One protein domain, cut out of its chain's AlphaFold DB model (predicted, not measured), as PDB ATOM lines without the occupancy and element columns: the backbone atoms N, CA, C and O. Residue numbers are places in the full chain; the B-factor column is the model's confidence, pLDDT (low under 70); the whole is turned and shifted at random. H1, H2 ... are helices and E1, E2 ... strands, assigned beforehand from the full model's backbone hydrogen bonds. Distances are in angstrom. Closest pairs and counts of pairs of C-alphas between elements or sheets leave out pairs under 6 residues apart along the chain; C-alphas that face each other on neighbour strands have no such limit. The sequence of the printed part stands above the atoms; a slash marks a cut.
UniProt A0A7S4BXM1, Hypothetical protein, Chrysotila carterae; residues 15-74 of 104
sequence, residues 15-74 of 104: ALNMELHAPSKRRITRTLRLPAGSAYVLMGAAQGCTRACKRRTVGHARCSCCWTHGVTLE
ATOM      1  N   ALA A  15     -48.283 -11.802  35.762       92.25
ATOM      2  CA  ALA A  15     -48.129 -10.551  35.042       92.25
ATOM      3  C   ALA A  15     -48.077  -9.363  36.006       92.25
ATOM      4  O   ALA A  15     -48.992  -9.158  36.807       92.25
ATOM      5  N   LEU A  16     -47.027  -8.542  35.906       91.81
ATOM      6  CA  LEU A  16     -47.004  -7.199  36.482       91.81
ATOM      7  C   LEU A  16     -47.660  -6.236  35.495       91.81
ATOM      8  O   LEU A  16     -47.121  -5.967  34.421       91.81
ATOM      9  N   ASN A  17     -48.803  -5.688  35.881       90.12
ATOM     10  CA  ASN A  17     -49.521  -4.681  35.119       90.12
ATOM     11  C   ASN A  17     -49.232  -3.305  35.704       90.12
ATOM     12  O   ASN A  17     -49.412  -3.084  36.899       90.12
ATOM     13  N   MET A  18     -48.805  -2.372  34.861       88.69
ATOM     14  CA  MET A  18     -48.543  -0.984  35.210       88.69
ATOM     15  C   MET A  18     -49.389  -0.061  34.344       88.69
ATOM     16  O   MET A  18     -49.506  -0.247  33.135       88.69
ATOM     17  N   GLU A  19     -49.949   0.970  34.960       86.19
ATOM     18  CA  GLU A  19     -50.852   1.907  34.307       86.19
ATOM     19  C   GLU A  19     -50.529   3.349  34.707       86.19
ATOM     20  O   GLU A  19     -50.356   3.659  35.884       86.19
ATOM     21  N   LEU A  20     -50.456   4.237  33.717       82.62
ATOM     22  CA  LEU A  20     -50.306   5.678  33.892       82.62
ATOM     23  C   LEU A  20     -51.462   6.393  33.190       82.62
ATOM     24  O   LEU A  20     -51.750   6.143  32.016       82.62
ATOM     25  N   HIS A  21     -52.121   7.300  33.908       73.88
ATOM     26  CA  HIS A  21     -53.281   8.026  33.397       73.88
ATOM     27  C   HIS A  21     -52.858   9.351  32.777       73.88
ATOM     28  O   HIS A  21     -52.520  10.276  33.499       73.88
ATOM     29  N   ALA A  22     -52.904   9.508  31.458       66.56
ATOM     30  CA  ALA A  22     -52.634  10.814  30.866       66.56
ATOM     31  C   ALA A  22     -53.823  11.779  31.085       66.56
ATOM     32  O   ALA A  22     -54.977  11.336  31.099       66.56
ATOM     33  N   PRO A  23     -53.582  13.104  31.169       60.84
ATOM     34  CA  PRO A  23     -54.645  14.110  31.284       60.84
ATOM     35  C   PRO A  23     -55.673  14.049  30.142       60.84
ATOM     36  O   PRO A  23     -56.834  14.398  30.321       60.84
ATOM     37  N   SER A  24     -55.276  13.543  28.973       60.81
ATOM     38  CA  SER A  24     -56.103  13.424  27.768       60.81
ATOM     39  C   SER A  24     -57.043  12.206  27.750       60.81
ATOM     40  O   SER A  24     -57.413  11.739  26.676       60.81
ATOM     41  N   LYS A  25     -57.403  11.641  28.914       61.25
ATOM     42  CA  LYS A  25     -58.121  10.349  29.059       61.25
ATOM     43  C   LYS A  25     -57.403   9.145  28.424       61.25
ATOM     44  O   LYS A  25     -57.939   8.039  28.419       61.25
ATOM     45  N   ARG A  26     -56.186   9.325  27.901       68.88
ATOM     46  CA  ARG A  26     -55.389   8.253  27.304       68.88
ATOM     47  C   ARG A  26     -54.693   7.465  28.410       68.88
ATOM     48  O   ARG A  26     -53.999   8.029  29.252       68.88
ATOM     49  N   ARG A  27     -54.878   6.151  28.399       77.62
ATOM     50  CA  ARG A  27     -54.275   5.232  29.365       77.62
ATOM     51  C   ARG A  27     -53.015   4.627  28.762       77.62
ATOM     52  O   ARG A  27     -53.078   4.060  27.674       77.62
ATOM     53  N   ILE A  28     -51.880   4.771  29.440       84.44
ATOM     54  CA  ILE A  28     -50.644   4.078  29.067       84.44
ATOM     55  C   ILE A  28     -50.553   2.837  29.945       84.44
ATOM     56  O   ILE A  28     -50.424   2.958  31.160       84.44
ATOM     57  N   THR A  29     -50.612   1.661  29.329       87.25
ATOM     58  CA  THR A  29     -50.523   0.377  30.030       87.25
ATOM     59  C   THR A  29     -49.257  -0.359  29.607       87.25
ATOM     60  O   THR A  29     -48.883  -0.357  28.431       87.25
ATOM     61  N   ARG A  30     -48.579  -0.976  30.573       88.88
ATOM     62  CA  ARG A  30     -47.445  -1.878  30.368       88.88
ATOM     63  C   ARG A  30     -47.710  -3.167  31.131       88.88
ATOM     64  O   ARG A  30     -48.086  -3.109  32.295       88.88
ATOM     65  N   THR A  31     -47.476  -4.301  30.488       91.75
ATOM     66  CA  THR A  31     -47.619  -5.624  31.099       91.75
ATOM     67  C   THR A  31     -46.308  -6.372  30.934       91.75
ATOM     68  O   THR A  31     -45.791  -6.470  29.822       91.75
ATOM     69  N   LEU A  32     -45.764  -6.872  32.040       91.81
ATOM     70  CA  LEU A  32     -44.571  -7.711  32.065       91.81
ATOM     71  C   LEU A  32     -44.973  -9.100  32.547       91.81
ATOM     72  O   LEU A  32     -45.387  -9.246  33.694       91.81
ATOM     73  N   ARG A  33     -44.854 -10.100  31.672       92.56
ATOM     74  CA  ARG A  33     -45.036 -11.508  32.036       92.56
ATOM     75  C   ARG A  33     -43.750 -12.045  32.632       92.56
ATOM     76  O   ARG A  33     -42.677 -11.842  32.068       92.56
ATOM     77  N   LEU A  34     -43.869 -12.694  33.777       88.62
ATOM     78  CA  LEU A  34     -42.751 -13.113  34.601       88.62
ATOM     79  C   LEU A  34     -42.953 -14.570  35.026       88.62
ATOM     80  O   LEU A  34     -44.054 -14.932  35.450       88.62
ATOM     81  N   PRO A  35     -41.913 -15.415  34.936       87.69
ATOM     82  CA  PRO A  35     -41.985 -16.770  35.456       87.69
ATOM     83  C   PRO A  35     -42.082 -16.770  36.987       87.69
ATOM     84  O   PRO A  35     -41.798 -15.768  37.668       87.69
ATOM     85  N   ALA A  36     -42.458 -17.919  37.535       86.31
ATOM     86  CA  ALA A  36     -42.458 -18.161  38.967       86.31
ATOM     87  C   ALA A  36     -41.080 -17.897  39.597       86.31
ATOM     88  O   ALA A  36     -40.036 -18.073  38.972       86.31
ATOM     89  N   GLY A  37     -41.075 -17.391  40.831       85.62
ATOM     90  CA  GLY A  37     -39.843 -16.998  41.528       85.62
ATOM     91  C   GLY A  37     -39.190 -15.689  41.064       85.62
ATOM     92  O   GLY A  37     -38.207 -15.263  41.664       85.62
ATOM     93  N   SER A  38     -39.723 -15.012  40.042       90.31
ATOM     94  CA  SER A  38     -39.193 -13.713  39.604       90.31
ATOM     95  C   SER A  38     -39.352 -12.621  40.666       90.31
ATOM     96  O   SER A  38     -40.383 -12.532  41.338       90.31
ATOM     97  N   ALA A  39     -38.372 -11.720  40.736       90.94
ATOM     98  CA  ALA A  39     -38.415 -10.507  41.548       90.94
ATOM     99  C   ALA A  39     -38.504  -9.252  40.666       90.94
ATOM    100  O   ALA A  39     -38.021  -9.233  39.535       90.94
ATOM    101  N   TYR A  40     -39.103  -8.186  41.198       90.44
ATOM    102  CA  TYR A  40     -39.160  -6.880  40.545       90.44
ATOM    103  C   TYR A  40     -38.918  -5.762  41.559       90.44
ATOM    104  O   TYR A  40     -39.231  -5.900  42.742       90.44
ATOM    105  N   VAL A  41     -38.375  -4.642  41.081       90.81
ATOM    106  CA  VAL A  41     -38.114  -3.450  41.893       90.81
ATOM    107  C   VAL A  41     -38.809  -2.260  41.251       90.81
ATOM    108  O   VAL A  41     -38.571  -1.936  40.088       90.81
ATOM    109  N   LEU A  42     -39.666  -1.584  42.016       86.94
ATOM    110  CA  LEU A  42     -40.276  -0.324  41.599       86.94
ATOM    111  C   LEU A  42     -39.441   0.837  42.135       86.94
ATOM    112  O   LEU A  42     -39.160   0.904  43.330       86.94
ATOM    113  N   MET A  43     -39.074   1.771  41.258       82.81
ATOM    114  CA  MET A  43     -38.263   2.948  41.593       82.81
ATOM    115  C   MET A  43     -38.946   4.244  41.147       82.81
ATOM    116  O   MET A  43     -39.680   4.270  40.157       82.81
ATOM    117  N   GLY A  44     -38.699   5.338  41.872       78.81
ATOM    118  CA  GLY A  44     -39.197   6.670  41.520       78.81
ATOM    119  C   GLY A  44     -40.717   6.706  41.320       78.81
ATOM    120  O   GLY A  44     -41.478   6.249  42.169       78.81
ATOM    121  N   ALA A  45     -41.173   7.220  40.173       74.25
ATOM    122  CA  ALA A  45     -42.602   7.350  39.865       74.25
ATOM    123  C   ALA A  45     -43.367   6.028  39.724       74.25
ATOM    124  O   ALA A  45     -44.598   6.034  39.811       74.25
ATOM    125  N   ALA A  46     -42.662   4.906  39.559       78.12
ATOM    126  CA  ALA A  46     -43.269   3.580  39.532       78.12
ATOM    127  C   ALA A  46     -43.772   3.124  40.915       78.12
ATOM    128  O   ALA A  46     -44.662   2.284  40.998       78.12
ATOM    129  N   GLN A  47     -43.233   3.697  42.000       77.56
ATOM    130  CA  GLN A  47     -43.618   3.360  43.377       77.56
ATOM    131  C   GLN A  47     -44.989   3.928  43.778       77.56
ATOM    132  O   GLN A  47     -45.515   3.564  44.825       77.56
ATOM    133  N   GLY A  48     -45.562   4.838  42.984       65.06
ATOM    134  CA  GLY A  48     -46.845   5.478  43.287       65.06
ATOM    135  C   GLY A  48     -46.775   6.642  44.289       65.06
ATOM    136  O   GLY A  48     -47.751   7.369  44.412       65.06
ATOM    137  N   CYS A  49     -45.632   6.881  44.942       56.84
ATOM    138  CA  CYS A  49     -45.400   8.017  45.842       56.84
ATOM    139  C   CYS A  49     -44.295   8.912  45.276       56.84
ATOM    140  O   CYS A  49     -43.117   8.581  45.382       56.84
ATOM    141  N   THR A  50     -44.637  10.062  44.691       51.47
ATOM    142  CA  THR A  50     -43.617  11.030  44.260       51.47
ATOM    143  C   THR A  50     -43.852  12.405  44.858       51.47
ATOM    144  O   THR A  50     -44.982  12.851  45.038       51.47
ATOM    145  N   ARG A  51     -42.761  13.151  45.088       48.53
ATOM    146  CA  ARG A  51     -42.830  14.598  45.378       48.53
ATOM    147  C   ARG A  51     -43.609  15.374  44.306       48.53
ATOM    148  O   ARG A  51     -44.115  16.448  44.614       48.53
ATOM    149  N   ALA A  52     -43.718  14.839  43.086       50.09
ATOM    150  CA  ALA A  52     -44.411  15.476  41.972       50.09
ATOM    151  C   ALA A  52     -45.934  15.543  42.173       50.09
ATOM    152  O   ALA A  52     -46.535  16.550  41.813       50.09
ATOM    153  N   CYS A  53     -46.561  14.537  42.800       56.72
ATOM    154  CA  CYS A  53     -48.001  14.577  43.078       56.72
ATOM    155  C   CYS A  53     -48.354  15.344  44.362       56.72
ATOM    156  O   CYS A  53     -49.533  15.597  44.607       56.72
ATOM    157  N   LYS A  54     -47.359  15.686  45.203       58.22
ATOM    158  CA  LYS A  54     -47.494  16.242  46.572       58.22
ATOM    159  C   LYS A  54     -48.409  15.439  47.518       58.22
ATOM    160  O   LYS A  54     -48.536  15.802  48.685       58.22
ATOM    161  N   ARG A  55     -49.017  14.341  47.061       55.00
ATOM    162  CA  ARG A  55     -49.884  13.458  47.838       55.00
ATOM    163  C   ARG A  55     -49.018  12.373  48.460       55.00
ATOM    164  O   ARG A  55     -48.533  11.479  47.778       55.00
ATOM    165  N   ARG A  56     -48.792  12.479  49.769       52.53
ATOM    166  CA  ARG A  56     -48.058  11.487  50.573       52.53
ATOM    167  C   ARG A  56     -48.928  10.263  50.885       52.53
ATOM    168  O   ARG A  56     -48.991   9.832  52.028       52.53
ATOM    169  N   THR A  57     -49.640   9.732  49.897       50.91
ATOM    170  CA  THR A  57     -50.505   8.563  50.084       50.91
ATOM    171  C   THR A  57     -50.297   7.566  48.952       50.91
ATOM    172  O   THR A  57     -50.396   7.906  47.774       50.91
ATOM    173  N   VAL A  58     -49.994   6.320  49.319       49.50
ATOM    174  CA  VAL A  58     -49.991   5.188  48.387       49.50
ATOM    175  C   VAL A  58     -51.441   4.956  47.953       49.50
ATOM    176  O   VAL A  58     -52.320   4.856  48.802       49.50
ATOM    177  N   GLY A  59     -51.706   4.889  46.646       50.88
ATOM    178  CA  GLY A  59     -53.051   4.596  46.138       50.88
ATOM    179  C   GLY A  59     -54.015   5.787  46.104       50.88
ATOM    180  O   GLY A  59     -55.228   5.590  46.133       50.88
ATOM    181  N   HIS A  60     -53.519   7.028  46.016       54.09
ATOM    182  CA  HIS A  60     -54.400   8.162  45.725       54.09
ATOM    183  C   HIS A  60     -55.109   7.987  44.369       54.09
ATOM    184  O   HIS A  60     -54.630   7.279  43.483       54.09
ATOM    185  N   ALA A  61     -56.227   8.697  44.183       57.50
ATOM    186  CA  ALA A  61     -56.985   8.688  42.932       57.50
ATOM    187  C   ALA A  61     -56.085   8.850  41.690       57.50
ATOM    188  O   ALA A  61     -55.059   9.542  41.735       57.50
ATOM    189  N   ARG A  62     -56.494   8.200  40.592       61.25
ATOM    190  CA  ARG A  62     -55.809   8.166  39.290       61.25
ATOM    191  C   ARG A  62     -55.251   9.545  38.918       61.25
ATOM    192  O   ARG A  62     -55.995  10.521  38.872       61.25
ATOM    193  N   CYS A  63     -53.947   9.625  38.658       65.94
ATOM    194  CA  CYS A  63     -53.264  10.875  38.320       65.94
ATOM    195  C   CYS A  63     -52.271  10.674  37.170       65.94
ATOM    196  O   CYS A  63     -51.877   9.545  36.870       65.94
ATOM    197  N   SER A  64     -51.813  11.777  36.583       71.50
ATOM    198  CA  SER A  64     -50.874  11.762  35.459       71.50
ATOM    199  C   SER A  64     -49.399  11.735  35.808       71.50
ATOM    200  O   SER A  64     -48.570  11.667  34.906       71.50
ATOM    201  N   CYS A  65     -49.054  11.774  37.091       67.75
ATOM    202  CA  CYS A  65     -47.667  11.832  37.551       67.75
ATOM    203  C   CYS A  65     -47.178  10.559  38.259       67.75
ATOM    204  O   CYS A  65     -45.993  10.471  38.581       67.75
ATOM    205  N   CYS A  66     -48.052   9.580  38.504       73.62
ATOM    206  CA  CYS A  66     -47.728   8.353  39.235       73.62
ATOM    207  C   CYS A  66     -48.281   7.133  38.501       73.62
ATOM    208  O   CYS A  66     -49.428   7.147  38.053       73.62
ATOM    209  N   TRP A  67     -47.478   6.072  38.427       79.94
ATOM    210  CA  TRP A  67     -47.947   4.785  37.933       79.94
ATOM    211  C   TRP A  67     -48.730   4.060  39.027       79.94
ATOM    212  O   TRP A  67     -48.315   4.029  40.186       79.94
ATOM    213  N   THR A  68     -49.835   3.432  38.647       79.44
ATOM    214  CA  THR A  68     -50.475   2.374  39.429       79.44
ATOM    215  C   THR A  68     -49.954   1.029  38.949       79.44
ATOM    216  O   THR A  68     -49.675   0.872  37.760       79.44
ATOM    217  N   HIS A  69     -49.831   0.057  39.846       84.94
ATOM    218  CA  HIS A  69     -49.416  -1.293  39.487       84.94
ATOM    219  C   HIS A  69     -50.272  -2.338  40.197       84.94
ATOM    220  O   HIS A  69     -50.800  -2.091  41.280       84.94
ATOM    221  N   GLY A  70     -50.395  -3.502  39.576       85.12
ATOM    222  CA  GLY A  70     -51.092  -4.657  40.117       85.12
ATOM    223  C   GLY A  70     -50.506  -5.939  39.550       85.12
ATOM    224  O   GLY A  70     -49.873  -5.930  38.495       85.12
ATOM    225  N   VAL A  71     -50.709  -7.039  40.264       87.25
ATOM    226  CA  VAL A  71     -50.308  -8.366  39.802       87.25
ATOM    227  C   VAL A  71     -51.552  -9.130  39.380       87.25
ATOM    228  O   VAL A  71     -52.536  -9.159  40.113       87.25
ATOM    229  N   THR A  72     -51.492  -9.748  38.207       87.50
ATOM    230  CA  THR A  72     -52.507 -10.686  37.729       87.50
ATOM    231  C   THR A  72     -51.889 -12.074  37.676       87.50
ATOM    232  O   THR A  72     -50.771 -12.239  37.185       87.50
ATOM    233  N   LEU A  73     -52.606 -13.054  38.218       83.31
ATOM    234  CA  LEU A  73     -52.259 -14.463  38.068       83.31
ATOM    235  C   LEU A  73     -52.755 -14.925  36.698       83.31
ATOM    236  O   LEU A  73     -53.879 -14.600  36.322       83.31
ATOM    237  N   GLU A  74     -51.908 -15.625  35.945       78.31
ATOM    238  CA  GLU A  74     -52.278 -16.183  34.636       78.31
ATOM    239  C   GLU A  74     -52.699 -17.668  34.734       78.31
ATOM    240  O   GLU A  74     -52.978 -18.281  33.708       78.31
TER     241      GLU A  74
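This is residues 15 to 74 of the 104 residues of the protein "Hypothetical protein" of Chrysotila carterae (UniProt A0A7S4BXM1). Look first for a small, twisted wall of three antiparallel strands, with E1 in the middle, E2 on one side of it and E3 on the other. From the end of E2 the chain folds back over one face of this sheet, residues 38 to 43 leaving a gap above it, to the short helix H1; residues 48 to 67 then make a wide loop, with no named element, near the end of the sheet where E3 begins. The printed part has 60 residues, with three named strands and one named helix in the order E1, E2, H1, E3; the sheet order is E2, E1, E3. Under half of the residues are in named elements, and of the 25 that are, strands hold 21 and helices 4: mostly strand. The whole is only just compact, close to loose, with a radius of gyration of the C-alphas of 12.4 A, and only just elongated, spanning 35 by 23 by 14 A.

Find C-alpha 15 at (-48.129, -10.551, 35.042); from there E1, residues 15 to 21, runs 19.3 A. E2, residues 27 to 34, is the longest strand by residues and covers 22.3 A, ending at C-alpha 34 at (-42.751, -13.113, 34.601). E3, residues 68 to 73, runs 17.0 A to C-alpha 73 at (-52.259, -14.463, 38.068). H1 is residues 44 to 47.

Begin at the inner strand E1. E2 and E1 form a hairpin, antiparallel with 166 degrees between their directions; look for N 18 and O 30, within hydrogen-bond range at 2.8 A. On the other side of E1, E3 is antiparallel to it at 153 degrees, with N 17 and O 70 within hydrogen-bond range at 2.8 A. E2 and E3 are the edge strands, and the sheet is twisted, its C-alphas lying up to 4.3 A off the best plane. H1 is on the sheet but only grazes it, with residues 45 to 47; the closest C-alphas of H1 and E3 are those of Ala 46 and Thr 68, 7.3 A apart. H1 is too short for an O i to N i+4 pair; its one O i to N i+3 pair is within hydrogen-bond range. E2, H1 and E3 form a split strand-helix-strand unit, two strands running the same way with E1 between them in the sheet, and its crossover is right-handed.

The two C-alphas farthest apart are those of Ser 24 and Gly 37, 37.1 A. The printed part has no cut. The link from E1 to E2 is tight, that from E2 to H1 short, and that from H1 to E3 long, with 20 residues. The mean pLDDT of the printed part is 74.8; look for values under 70 at residues 22 to 26, 48 to 63 and 65.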